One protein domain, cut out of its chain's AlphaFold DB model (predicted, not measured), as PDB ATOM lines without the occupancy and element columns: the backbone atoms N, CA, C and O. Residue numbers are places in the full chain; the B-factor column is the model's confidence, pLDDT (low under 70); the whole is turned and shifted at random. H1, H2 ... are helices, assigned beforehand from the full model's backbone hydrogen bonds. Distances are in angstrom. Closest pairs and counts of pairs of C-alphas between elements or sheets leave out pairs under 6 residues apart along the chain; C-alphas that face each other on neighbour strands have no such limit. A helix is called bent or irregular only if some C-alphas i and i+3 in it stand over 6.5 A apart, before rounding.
ATOM      1  N   TRP A   2     -13.752 -41.240  -6.060       48.75
ATOM      2  CA  TRP A   2     -13.477 -40.908  -4.651       48.75
ATOM      3  C   TRP A   2     -12.285 -39.956  -4.440       48.75
ATOM      4  O   TRP A   2     -12.375 -39.059  -3.612       48.75
ATOM      5  N   GLU A   3     -11.219 -40.059  -5.240       52.38
ATOM      6  CA  GLU A   3     -10.056 -39.149  -5.163       52.38
ATOM      7  C   GLU A   3     -10.406 -37.667  -5.372       52.38
ATOM      8  O   GLU A   3      -9.821 -36.799  -4.730       52.38
ATOM      9  N   ALA A   4     -11.416 -37.370  -6.196       61.75
ATOM     10  CA  ALA A   4     -11.871 -35.999  -6.432       61.75
ATOM     11  C   ALA A   4     -12.634 -35.406  -5.231       61.75
ATOM     12  O   ALA A   4     -12.745 -34.189  -5.120       61.75
ATOM     13  N   LEU A   5     -13.143 -36.254  -4.328       53.16
ATOM     14  CA  LEU A   5     -13.838 -35.854  -3.100       53.16
ATOM     15  C   LEU A   5     -12.889 -35.744  -1.899       53.16
ATOM     16  O   LEU A   5     -13.161 -34.979  -0.979       53.16
ATOM     17  N   ILE A   6     -11.752 -36.447  -1.917       58.72
ATOM     18  CA  ILE A   6     -10.768 -36.415  -0.824       58.72
ATOM     19  C   ILE A   6     -10.175 -35.011  -0.659       58.72
ATOM     20  O   ILE A   6     -10.145 -34.496   0.453       58.72
ATOM     21  N   ASN A   7      -9.775 -34.359  -1.753       64.25
ATOM     22  CA  ASN A   7      -9.210 -33.005  -1.709       64.25
ATOM     23  C   ASN A   7     -10.145 -31.946  -1.091       64.25
ATOM     24  O   ASN A   7      -9.702 -31.233  -0.190       64.25
ATOM     25  N   PRO A   8     -11.418 -31.813  -1.511       63.19
ATOM     26  CA  PRO A   8     -12.323 -30.836  -0.911       63.19
ATOM     27  C   PRO A   8     -12.675 -31.169   0.544       63.19
ATOM     28  O   PRO A   8     -12.753 -30.258   1.364       63.19
ATOM     29  N   ILE A   9     -12.808 -32.451   0.905       63.06
ATOM     30  CA  ILE A   9     -13.032 -32.858   2.303       63.06
ATOM     31  C   ILE A   9     -11.821 -32.493   3.167       63.06
ATOM     32  O   ILE A   9     -11.982 -31.923   4.244       63.06
ATOM     33  N   PHE A  10     -10.606 -32.759   2.683       64.06
ATOM     34  CA  PHE A  10      -9.376 -32.420   3.394       64.06
ATOM     35  C   PHE A  10      -9.172 -30.903   3.494       64.06
ATOM     36  O   PHE A  10      -8.719 -30.411   4.520       64.06
ATOM     37  N   SER A  11      -9.564 -30.149   2.466       66.81
ATOM     38  CA  SER A  11      -9.546 -28.683   2.468       66.81
ATOM     39  C   SER A  11     -10.511 -28.086   3.496       66.81
ATOM     40  O   SER A  11     -10.119 -27.183   4.231       66.81
ATOM     41  N   ILE A  12     -11.742 -28.597   3.582       66.88
ATOM     42  CA  ILE A  12     -12.735 -28.161   4.575       66.88
ATOM     43  C   ILE A  12     -12.276 -28.533   5.984       66.88
ATOM     44  O   ILE A  12     -12.335 -27.710   6.895       66.88
ATOM     45  N   LEU A  13     -11.761 -29.753   6.158       60.97
ATOM     46  CA  LEU A  13     -11.231 -30.213   7.436       60.97
ATOM     47  C   LEU A  13     -10.048 -29.342   7.874       60.97
ATOM     48  O   LEU A  13     -10.033 -28.885   9.010       60.97
ATOM     49  N   LYS A  14      -9.113 -29.037   6.966       71.31
ATOM     50  CA  LYS A  14      -7.986 -28.134   7.222       71.31
ATOM     51  C   LYS A  14      -8.466 -26.736   7.615       71.31
ATOM     52  O   LYS A  14      -8.020 -26.228   8.630       71.31
ATOM     53  N   SER A  15      -9.419 -26.158   6.883       72.75
ATOM     54  CA  SER A  15      -9.977 -24.837   7.204       72.75
ATOM     55  C   SER A  15     -10.627 -24.799   8.589       72.75
ATOM     56  O   SER A  15     -10.436 -23.840   9.331       72.75
ATOM     57  N   HIS A  16     -11.384 -25.836   8.954       67.06
ATOM     58  CA  HIS A  16     -11.971 -25.936  10.288       67.06
ATOM     59  C   HIS A  16     -10.914 -26.155  11.368       67.06
ATOM     60  O   HIS A  16     -11.027 -25.583  12.449       67.06
ATOM     61  N   PHE A  17      -9.880 -26.949  11.087       69.75
ATOM     62  CA  PHE A  17      -8.750 -27.097  11.996       69.75
ATOM     63  C   PHE A  17      -8.032 -25.769  12.197       69.75
ATOM     64  O   PHE A  17      -7.809 -25.406  13.343       69.75
ATOM     65  N   ASP A  18      -7.743 -25.017  11.138       72.56
ATOM     66  CA  ASP A  18      -7.080 -23.715  11.220       72.56
ATOM     67  C   ASP A  18      -7.918 -22.713  12.029       72.56
ATOM     68  O   ASP A  18      -7.394 -22.028  12.905       72.56
ATOM     69  N   GLU A  19      -9.237 -22.675  11.823       75.06
ATOM     70  CA  GLU A  19     -10.146 -21.814  12.588       75.06
ATOM     71  C   GLU A  19     -10.208 -22.203  14.074       75.06
ATOM     72  O   GLU A  19     -10.126 -21.345  14.958       75.06
ATOM     73  N   VAL A  20     -10.307 -23.503  14.374       72.62
ATOM     74  CA  VAL A  20     -10.301 -24.021  15.750       72.62
ATOM     75  C   VAL A  20      -8.959 -23.744  16.423       72.62
ATOM     76  O   VAL A  20      -8.929 -23.274  17.558       72.62
ATOM     77  N   ILE A  21      -7.855 -23.977  15.715       73.69
ATOM     78  CA  ILE A  21      -6.488 -23.721  16.170       73.69
ATOM     79  C   ILE A  21      -6.325 -22.241  16.507       73.69
ATOM     80  O   ILE A  21      -5.913 -21.960  17.630       73.69
ATOM     81  N   MET A  22      -6.735 -21.330  15.615       72.69
ATOM     82  CA  MET A  22      -6.703 -19.874  15.814       72.69
ATOM     83  C   MET A  22      -7.558 -19.418  16.999       72.69
ATOM     84  O   MET A  22      -7.174 -18.534  17.770       72.69
ATOM     85  N   ARG A  23      -8.736 -20.019  17.180       75.75
ATOM     86  CA  ARG A  23      -9.638 -19.681  18.287       75.75
ATOM     87  C   ARG A  23      -9.071 -20.138  19.628       75.75
ATOM     88  O   ARG A  23      -9.141 -19.393  20.607       75.75
ATOM     89  N   ILE A  24      -8.472 -21.327  19.650       75.19
ATOM     90  CA  ILE A  24      -7.761 -21.877  20.802       75.19
ATOM     91  C   ILE A  24      -6.546 -21.001  21.141       75.19
ATOM     92  O   ILE A  24      -6.396 -20.617  22.300       75.19
ATOM     93  N   THR A  25      -5.725 -20.592  20.164       71.12
ATOM     94  CA  THR A  25      -4.611 -19.658  20.427       71.12
ATOM     95  C   THR A  25      -5.088 -18.322  20.934       71.12
ATOM     96  O   THR A  25      -4.460 -17.773  21.826       71.12
ATOM     97  N   THR A  26      -6.179 -17.785  20.393       78.69
ATOM     98  CA  THR A  26      -6.702 -16.483  20.825       78.69
ATOM     99  C   THR A  26      -7.145 -16.533  22.287       78.69
ATOM    100  O   THR A  26      -6.813 -15.638  23.066       78.69
ATOM    101  N   TRP A  27      -7.838 -17.603  22.688       79.06
ATOM    102  CA  TRP A  27      -8.195 -17.853  24.089       79.06
ATOM    103  C   TRP A  27      -6.959 -17.935  24.987       79.06
ATOM    104  O   TRP A  27      -6.893 -17.297  26.037       79.06
ATOM    105  N   PHE A  28      -5.954 -18.674  24.537       72.00
ATOM    106  CA  PHE A  28      -4.700 -18.859  25.249       72.00
ATOM    107  C   PHE A  28      -3.877 -17.569  25.371       72.00
ATOM    108  O   PHE A  28      -3.411 -17.227  26.455       72.00
ATOM    109  N   LEU A  29      -3.773 -16.788  24.302       75.06
ATOM    110  CA  LEU A  29      -3.072 -15.509  24.288       75.06
ATOM    111  C   LEU A  29      -3.780 -14.470  25.167       75.06
ATOM    112  O   LEU A  29      -3.120 -13.721  25.887       75.06
ATOM    113  N   SER A  30      -5.116 -14.486  25.190       79.00
ATOM    114  CA  SER A  30      -5.915 -13.666  26.110       79.00
ATOM    115  C   SER A  30      -5.635 -14.024  27.570       79.00
ATOM    116  O   SER A  30      -5.507 -13.136  28.409       79.00
ATOM    117  N   PHE A  31      -5.482 -15.316  27.876       78.50
ATOM    118  CA  PHE A  31      -5.118 -15.775  29.214       78.50
ATOM    119  C   PHE A  31      -3.698 -15.341  29.614       78.50
ATOM    120  O   PHE A  31      -3.521 -14.822  30.714       78.50
ATOM    121  N   ILE A  32      -2.703 -15.472  28.723       79.38
ATOM    122  CA  ILE A  32      -1.330 -14.979  28.963       79.38
ATOM    123  C   ILE A  32      -1.337 -13.475  29.229       79.38
ATOM    124  O   ILE A  32      -0.720 -13.021  30.190       79.38
ATOM    125  N   LEU A  33      -2.023 -12.700  28.387       80.56
ATOM    126  CA  LEU A  33      -2.103 -11.247  28.533       80.56
ATOM    127  C   LEU A  33      -2.768 -10.860  29.849       80.56
ATOM    128  O   LEU A  33      -2.251 -10.003  30.556       80.56
ATOM    129  N   CYS A  34      -3.873 -11.520  30.201       82.06
ATOM    130  CA  CYS A  34      -4.524 -11.323  31.487       82.06
ATOM    131  C   CYS A  34      -3.538 -11.598  32.628       82.06
ATOM    132  O   CYS A  34      -3.346 -10.742  33.482       82.06
ATOM    133  N   TRP A  35      -2.824 -12.727  32.586       79.00
ATOM    134  CA  TRP A  35      -1.832 -13.080  33.600       79.00
ATOM    135  C   TRP A  35      -0.708 -12.042  33.725       79.00
ATOM    136  O   TRP A  35      -0.405 -11.606  34.833       79.00
ATOM    137  N   LEU A  36      -0.125 -11.603  32.603       79.19
ATOM    138  CA  LEU A  36       0.950 -10.603  32.566       79.19
ATOM    139  C   LEU A  36       0.509  -9.220  33.058       79.19
ATOM    140  O   LEU A  36       1.325  -8.483  33.605       79.19
ATOM    141  N   LEU A  37      -0.758  -8.860  32.844       83.94
ATOM    142  CA  LEU A  37      -1.314  -7.564  33.232       83.94
ATOM    143  C   LEU A  37      -1.856  -7.545  34.667       83.94
ATOM    144  O   LEU A  37      -2.132  -6.464  35.188       83.94
ATOM    145  N   ILE A  38      -2.002  -8.702  35.326       83.31
ATOM    146  CA  ILE A  38      -2.369  -8.741  36.743       83.31
ATOM    147  C   ILE A  38      -1.240  -8.096  37.569       83.31
ATOM    148  O   ILE A  38      -0.076  -8.479  37.438       83.31
ATOM    149  N   PRO A  39      -1.562  -7.148  38.469       85.75
ATOM    150  CA  PRO A  39      -0.595  -6.573  39.392       85.75
ATOM    151  C   PRO A  39       0.135  -7.635  40.225       85.75
ATOM    152  O   PRO A  39      -0.484  -8.540  40.781       85.75
ATOM    153  N   VAL A  40       1.448  -7.468  40.396       81.31
ATOM    154  CA  VAL A  40       2.322  -8.438  41.086       81.31
ATOM    155  C   VAL A  40       1.823  -8.799  42.492       81.31
ATOM    156  O   VAL A  40       1.894  -9.957  42.885       81.31
ATOM    157  N   HIS A  41       1.256  -7.849  43.242       80.62
ATOM    158  CA  HIS A  41       0.704  -8.128  44.576       80.62
ATOM    159  C   HIS A  41      -0.480  -9.110  44.535       80.62
ATOM    160  O   HIS A  41      -0.569  -9.981  45.393       80.62
ATOM    161  N   ILE A  42      -1.335  -9.031  43.508       79.44
ATOM    162  CA  ILE A  42      -2.452  -9.964  43.303       79.44
ATOM    163  C   ILE A  42      -1.923 -11.335  42.884       79.44
ATOM    164  O   ILE A  42      -2.428 -12.345  43.359       79.44
ATOM    165  N   GLN A  43      -0.886 -11.390  42.040       75.94
ATOM    166  CA  GLN A  43      -0.241 -12.659  41.674       75.94
ATOM    167  C   GLN A  43       0.363 -13.357  42.901       75.94
ATOM    168  O   GLN A  43       0.182 -14.560  43.074       75.94
ATOM    169  N   ILE A  44       1.049 -12.601  43.766       76.88
ATOM    170  CA  ILE A  44       1.629 -13.112  45.015       76.88
ATOM    171  C   ILE A  44       0.524 -13.605  45.950       76.88
ATOM    172  O   ILE A  44       0.656 -14.678  46.531       76.88
ATOM    173  N   GLU A  45      -0.575 -12.864  46.074       78.81
ATOM    174  CA  GLU A  45      -1.695 -13.261  46.924       78.81
ATOM    175  C   GLU A  45      -2.431 -14.496  46.381       78.81
ATOM    176  O   GLU A  45      -2.776 -15.375  47.166       78.81
ATOM    177  N   LEU A  46      -2.571 -14.637  45.056       73.81
ATOM    178  CA  LEU A  46      -3.099 -15.851  44.416       73.81
ATOM    179  C   LEU A  46      -2.194 -17.074  44.627       73.81
ATOM    180  O   LEU A  46      -2.691 -18.186  44.781       73.81
ATOM    181  N   MET A  47      -0.873 -16.877  44.605       71.31
ATOM    182  CA  MET A  47       0.107 -17.935  44.873       71.31
ATOM    183  C   MET A  47       0.135 -18.319  46.360       71.31
ATOM    184  O   MET A  47       0.332 -19.482  46.692       71.31
ATOM    185  N   ALA A  48      -0.051 -17.349  47.259       74.12
ATOM    186  CA  ALA A  48      -0.042 -17.559  48.707       74.12
ATOM    187  C   ALA A  48      -1.375 -18.105  49.246       74.12
ATOM    188  O   ALA A  48      -1.406 -18.755  50.290       74.12
ATOM    189  N   ARG A  49      -2.483 -17.812  48.558       74.88
ATOM    190  CA  ARG A  49      -3.833 -18.285  48.866       74.88
ATOM    191  C   ARG A  49      -4.432 -18.897  47.601       74.88
ATOM    192  O   ARG A  49      -5.139 -18.199  46.869       74.88
ATOM    193  N   PRO A  50      -4.154 -20.183  47.334       65.38
ATOM    194  CA  PRO A  50      -4.737 -20.872  46.194       65.38
ATOM    195  C   PRO A  50      -6.264 -20.786  46.255       65.38
ATOM    196  O   PRO A  50      -6.873 -20.837  47.330       65.38
ATOM    197  N   LEU A  51      -6.892 -20.654  45.086       66.44
ATOM    198  CA  LEU A  51      -8.344 -20.740  44.968       66.44
ATOM    199  C   LEU A  51      -8.817 -22.047  45.622       66.44
ATOM    200  O   LEU A  51      -8.224 -23.100  45.363       66.44
ATOM    201  N   PRO A  52      -9.870 -22.016  46.457       59.41
ATOM    202  CA  PRO A  52     -10.358 -23.224  47.101       59.41
ATOM    203  C   PRO A  52     -10.692 -24.265  46.023       59.41
ATOM    204  O   PRO A  52     -11.450 -23.974  45.100       59.41
ATOM    205  N   ALA A  53     -10.098 -25.457  46.151       65.00
ATOM    206  CA  ALA A  53     -10.144 -26.591  45.215       65.00
ATOM    207  C   ALA A  53      -9.174 -26.586  44.011       65.00
ATOM    208  O   ALA A  53      -9.193 -27.550  43.245       65.00
ATOM    209  N   LEU A  54      -8.291 -25.592  43.853       64.00
ATOM    210  CA  LEU A  54      -7.274 -25.593  42.795       64.00
ATOM    211  C   LEU A  54      -5.870 -25.855  43.377       64.00
ATOM    212  O   LEU A  54      -5.470 -25.136  44.290       64.00
ATOM    213  N   PRO A  55      -5.101 -26.842  42.874       67.12
ATOM    214  CA  PRO A  55      -3.725 -27.054  43.318       67.12
ATOM    215  C   PRO A  55      -2.854 -25.821  43.049       67.12
ATOM    216  O   PRO A  55      -2.942 -25.242  41.967       67.12
ATOM    217  N   ASP A  56      -1.965 -25.472  43.977       66.69
ATOM    218  CA  ASP A  56      -1.120 -24.261  43.927       66.69
ATOM    219  C   ASP A  56      -0.314 -24.142  42.625       66.69
ATOM    220  O   ASP A  56      -0.092 -23.062  42.083       66.69
ATOM    221  N   TYR A  57       0.088 -25.284  42.071       67.69
ATOM    222  CA  TYR A  57       0.857 -25.372  40.834       67.69
ATOM    223  C   TYR A  57      -0.004 -25.343  39.563       67.69
ATOM    224  O   TYR A  57       0.532 -25.147  38.473       67.69
ATOM    225  N   ALA A  58      -1.323 -25.532  39.659       72.31
ATOM    226  CA  ALA A  58      -2.196 -25.692  38.497       72.31
ATOM    227  C   ALA A  58      -2.185 -24.458  37.592       72.31
ATOM    228  O   ALA A  58      -2.069 -24.602  36.381       72.31
ATOM    229  N   LEU A  59      -2.225 -23.251  38.166       72.25
ATOM    230  CA  LEU A  59      -2.165 -22.001  37.398       72.25
ATOM    231  C   LEU A  59      -0.832 -21.830  36.665       72.25
ATOM    232  O   LEU A  59      -0.811 -21.410  35.510       72.25
ATOM    233  N   VAL A  60       0.270 -22.212  37.310       74.62
ATOM    234  CA  VAL A  60       1.618 -22.133  36.734       74.62
ATOM    235  C   VAL A  60       1.783 -23.133  35.588       74.62
ATOM    236  O   VAL A  60       2.272 -22.774  34.518       74.62
ATOM    237  N   TYR A  61       1.324 -24.375  35.761       75.56
ATOM    238  CA  TYR A  61       1.340 -25.366  34.683       75.56
ATOM    239  C   TYR A  61       0.406 -24.993  33.538       75.56
ATOM    240  O   TYR A  61       0.766 -25.204  32.379       75.56
ATOM    241  N   LEU A  62      -0.757 -24.409  33.839       76.94
ATOM    242  CA  LEU A  62      -1.659 -23.897  32.817       76.94
ATOM    243  C   LEU A  62      -0.944 -22.810  32.015       76.94
ATOM    244  O   LEU A  62      -0.880 -22.916  30.799       76.94
ATOM    245  N   PHE A  63      -0.293 -21.848  32.676       75.38
ATOM    246  CA  PHE A  63       0.519 -20.828  32.013       75.38
ATOM    247  C   PHE A  63       1.615 -21.426  31.114       75.38
ATOM    248  O   PHE A  63       1.726 -21.028  29.956       75.38
ATOM    249  N   TYR A  64       2.391 -22.407  31.588       79.06
ATOM    250  CA  TYR A  64       3.422 -23.045  30.760       79.06
ATOM    251  C   TYR A  64       2.848 -23.808  29.567       79.06
ATOM    252  O   TYR A  64       3.403 -23.731  28.470       79.06
ATOM    253  N   LEU A  65       1.723 -24.501  29.747       78.38
ATOM    254  CA  LEU A  65       1.015 -25.175  28.662       78.38
ATOM    255  C   LEU A  65       0.546 -24.164  27.606       78.38
ATOM    256  O   LEU A  65       0.705 -24.380  26.404       78.38
ATOM    257  N   VAL A  66       0.011 -23.030  28.054       75.00
ATOM    258  CA  VAL A  66      -0.466 -21.937  27.202       75.00
ATOM    259  C   VAL A  66       0.703 -21.294  26.439       75.00
ATOM    260  O   VAL A  66       0.635 -21.097  25.225       75.00
ATOM    261  N   ALA A  67       1.823 -21.033  27.115       76.06
ATOM    262  CA  ALA A  67       3.032 -20.503  26.491       76.06
ATOM    263  C   ALA A  67       3.594 -21.470  25.435       76.06
ATOM    264  O   ALA A  67       3.840 -21.065  24.298       76.06
ATOM    265  N   ALA A  68       3.719 -22.757  25.766       77.56
ATOM    266  CA  ALA A  68       4.235 -23.776  24.854       77.56
ATOM    267  C   ALA A  68       3.344 -23.963  23.615       77.56
ATOM    268  O   ALA A  68       3.847 -24.048  22.494       77.56
ATOM    269  N   THR A  69       2.020 -23.976  23.795       75.38
ATOM    270  CA  THR A  69       1.063 -24.102  22.684       75.38
ATOM    271  C   THR A  69       1.068 -22.870  21.779       75.38
ATOM    272  O   THR A  69       1.081 -23.021  20.559       75.38
ATOM    273  N   SER A  70       1.142 -21.658  22.340       73.38
ATOM    274  CA  SER A  70       1.259 -20.424  21.547       73.38
ATOM    275  C   SER A  70       2.559 -20.366  20.734       73.38
ATOM    276  O   SER A  70       2.535 -20.015  19.554       73.38
ATOM    277  N   PHE A  71       3.681 -20.796  21.324       76.31
ATOM    278  CA  PHE A  71       4.966 -20.891  20.636       76.31
ATOM    279  C   PHE A  71       4.906 -21.885  19.472       76.31
ATOM    280  O   PHE A  71       5.341 -21.573  18.363       76.31
ATOM    281  N   TRP A  72       4.312 -23.060  19.703       75.25
ATOM    282  CA  TRP A  72       4.155 -24.081  18.671       75.25
ATOM    283  C   TRP A  72       3.306 -23.594  17.494       75.25
ATOM    284  O   TRP A  72       3.644 -23.838  16.338       75.25
ATOM    285  N   GLN A  73       2.231 -22.852  17.764       69.06
ATOM    286  CA  GLN A  73       1.407 -22.286  16.701       69.06
ATOM    287  C   GLN A  73       2.136 -21.211  15.893       69.06
ATOM    288  O   GLN A  73       2.092 -21.242  14.665       69.06
ATOM    289  N   MET A  74       2.868 -20.307  16.550       73.81
ATOM    290  CA  MET A  74       3.701 -19.323  15.848       73.81
ATOM    291  C   MET A  74       4.751 -19.998  14.958       73.81
ATOM    292  O   MET A  74       4.993 -19.549  13.839       73.81
ATOM    293  N   PHE A  75       5.338 -21.103  15.422       74.25
ATOM    294  CA  PHE A  75       6.278 -21.897  14.635       74.25
ATOM    295  C   PHE A  75       5.629 -22.511  13.385       74.25
ATOM    296  O   PHE A  75       6.193 -22.415  12.297       74.25
ATOM    297  N   LEU A  76       4.428 -23.085  13.507       75.50
ATOM    298  CA  LEU A  76       3.695 -23.631  12.360       75.50
ATOM    299  C   LEU A  76       3.323 -22.546  11.339       75.50
ATOM    300  O   LEU A  76       3.512 -22.756  10.144       75.50
ATOM    301  N   ILE A  77       2.876 -21.373  11.798       76.88
ATOM    302  CA  ILE A  77       2.582 -20.228  10.922       76.88
ATOM    303  C   ILE A  77       3.846 -19.792  10.169       76.88
ATOM    304  O   ILE A  77       3.801 -19.557   8.962       76.88
ATOM    305  N   LEU A  78       4.991 -19.717  10.854       75.06
ATOM    306  CA  LEU A  78       6.270 -19.380  10.224       75.06
ATOM    307  C   LEU A  78       6.675 -20.400   9.154       75.06
ATOM    308  O   LEU A  78       7.150 -20.001   8.090       75.06
ATOM    309  N   LEU A  79       6.475 -21.696   9.409       77.75
ATOM    310  CA  LEU A  79       6.735 -22.742   8.420       77.75
ATOM    311  C   LEU A  79       5.819 -22.621   7.200       77.75
ATOM    312  O   LEU A  79       6.297 -22.778   6.078       77.75
ATOM    313  N   ASP A  80       4.540 -22.307   7.397       71.25
ATOM    314  CA  ASP A  80       3.584 -22.155   6.296       71.25
ATOM    315  C   ASP A  80       3.932 -20.934   5.426       71.25
ATOM    316  O   ASP A  80       3.985 -21.013   4.197       71.25
ATOM    317  N   VAL A  81       4.319 -19.817   6.055       74.50
ATOM    318  CA  VAL A  81       4.843 -18.636   5.348       74.50
ATOM    319  C   VAL A  81       6.130 -18.971   4.585       74.50
ATOM    320  O   VAL A  81       6.288 -18.561   3.433       74.50
ATOM    321  N   ALA A  82       7.047 -19.730   5.187       76.56
ATOM    322  CA  ALA A  82       8.274 -20.161   4.523       76.56
ATOM    323  C   ALA A  82       7.989 -21.082   3.325       76.56
ATOM    324  O   ALA A  82       8.616 -20.924   2.275       76.56
ATOM    325  N   ALA A  83       7.021 -21.993   3.441       75.50
ATOM    326  CA  ALA A  83       6.584 -22.863   2.354       75.50
ATOM    327  C   ALA A  83       5.976 -22.058   1.193       75.50
ATOM    328  O   ALA A  83       6.365 -22.262   0.042       75.50
ATOM    329  N   LEU A  84       5.114 -21.079   1.486       72.50
ATOM    330  CA  LEU A  84       4.554 -20.166   0.482       72.50
ATOM    331  C   LEU A  84       5.640 -19.338  -0.218       72.50
ATOM    332  O   LEU A  84       5.591 -19.132  -1.435       72.50
ATOM    333  N   LEU A  85       6.647 -18.873   0.527       76.31
ATOM    334  CA  LEU A  85       7.797 -18.176  -0.049       76.31
ATOM    335  C   LEU A  85       8.609 -19.103  -0.956       76.31
ATOM    336  O   LEU A  85       8.924 -18.710  -2.078       76.31
ATOM    337  N   LEU A  86       8.907 -20.329  -0.520       77.06
ATOM    338  CA  LEU A  86       9.613 -21.329  -1.325       77.06
ATOM    339  C   LEU A  86       8.854 -21.671  -2.605       77.06
ATOM    340  O   LEU A  86       9.464 -21.724  -3.671       77.06
ATOM    341  N   GLU A  87       7.535 -21.841  -2.539       75.31
ATOM    342  CA  GLU A  87       6.708 -22.082  -3.720       75.31
ATOM    343  C   GLU A  87       6.775 -20.894  -4.690       75.31
ATOM    344  O   GLU A  87       6.946 -21.072  -5.898       75.31
ATOM    345  N   LYS A  88       6.725 -19.662  -4.168       71.50
ATOM    346  CA  LYS A  88       6.830 -18.434  -4.965       71.50
ATOM    347  C   LYS A  88       8.212 -18.271  -5.608       71.50
ATOM    348  O   LYS A  88       8.296 -17.857  -6.765       71.50
ATOM    349  N   PHE A  89       9.288 -18.610  -4.897       71.81
ATOM    350  CA  PHE A  89      10.652 -18.609  -5.437       71.81
ATOM    351  C   PHE A  89      10.872 -19.734  -6.454       71.81
ATOM    352  O   PHE A  89      11.494 -19.495  -7.486       71.81
ATOM    353  N   SER A  90      10.321 -20.925  -6.214       65.62
ATOM    354  CA  SER A  90      10.378 -22.056  -7.145       65.62
ATOM    355  C   SER A  90       9.626 -21.746  -8.441       65.62
ATOM    356  O   SER A  90      10.181 -21.886  -9.529       65.62
ATOM    357  N   LYS A  91       8.416 -21.173  -8.349       61.28
ATOM    358  CA  LYS A  91       7.672 -20.673  -9.516       61.28
ATOM    359  C   LYS A  91       8.436 -19.580 -10.262       61.28
ATOM    360  O   LYS A  91       8.496 -19.642 -11.480       61.28
ATOM    361  N   ARG A  92       9.072 -18.625  -9.569       55.66
ATOM    362  CA  ARG A  92       9.940 -17.616 -10.215       55.66
ATOM    363  C   ARG A  92      11.164 -18.216 -10.902       55.66
ATOM    364  O   ARG A  92      11.606 -17.658 -11.894       55.66
ATOM    365  N   ARG A  93      11.713 -19.316 -10.383       50.56
ATOM    366  CA  ARG A  93      12.857 -20.020 -10.976       50.56
ATOM    367  C   ARG A  93      12.463 -20.860 -12.198       50.56
ATOM    368  O   ARG A  93      13.289 -21.018 -13.084       50.56
TER     369      ARG A  93
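This is residues 2 to 93 of the 107 residues of an uncharacterized protein of Haemophilus paraphrohaemolyticus HK411 (UniProt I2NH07). Two long helices, H1 and H3, cross as a lopsided X, and their longer arms spread apart to the two free ends. Beyond the crossing, the short helix H2 and the loop after it join the other two ends without packing on either long helix. The printed part has 92 residues with three named helices, H1, H2 and H3 in chain order, and no named strand; its class is all helix. It is extended, with a radius of gyration of the C-alphas of 19.9 A, and flat, spanning 59 by 34 by 16 A.

H1, residues 3 to 37, touches H3, residues 58 to 93, with residues 25 to 32 alone, and H3 touches it with residues 63 to 73 alone. Their closest C-alphas, those of Phe 28 and Val 66, are 5.6 A apart. The two run opposite ways at a steep tilt of 46 degrees. H2, residues 40 to 48, is apart from H1, but only just, with the closest C-alphas 8.2 A apart. H2 and H3 are apart too. Every O i to N i+4 pair is within hydrogen-bond range in H2 and H3, and 29 of 31 are in H1.

H1 begins at C-alpha 3, (-10.056, -39.149, -5.163), and is 50.5 A long. It is neither bent nor irregular, but only just: C-alphas 4 and 7 are 6.2 A apart. H2 begins at C-alpha 40, (2.322, -8.438, 41.086), and is 12.1 A long. H3 is 52.0 A long and ends at C-alpha 93, (12.857, -20.020, -10.976).

The two C-alphas farthest apart, those of Pro 52 and Arg 93, are 62.6 A apart. Residues 2 to 20, 36 to 42 and 75 to 93 stand free. The printed part has no cut. The link from H1 to H2 is tight, and the nine-residue link from H2 to H3 is short. The mean pLDDT of the printed part is 72.1; residues 2 to 13, 16 to 17, 50 to 57, 73 and 90 to 93 are under 70.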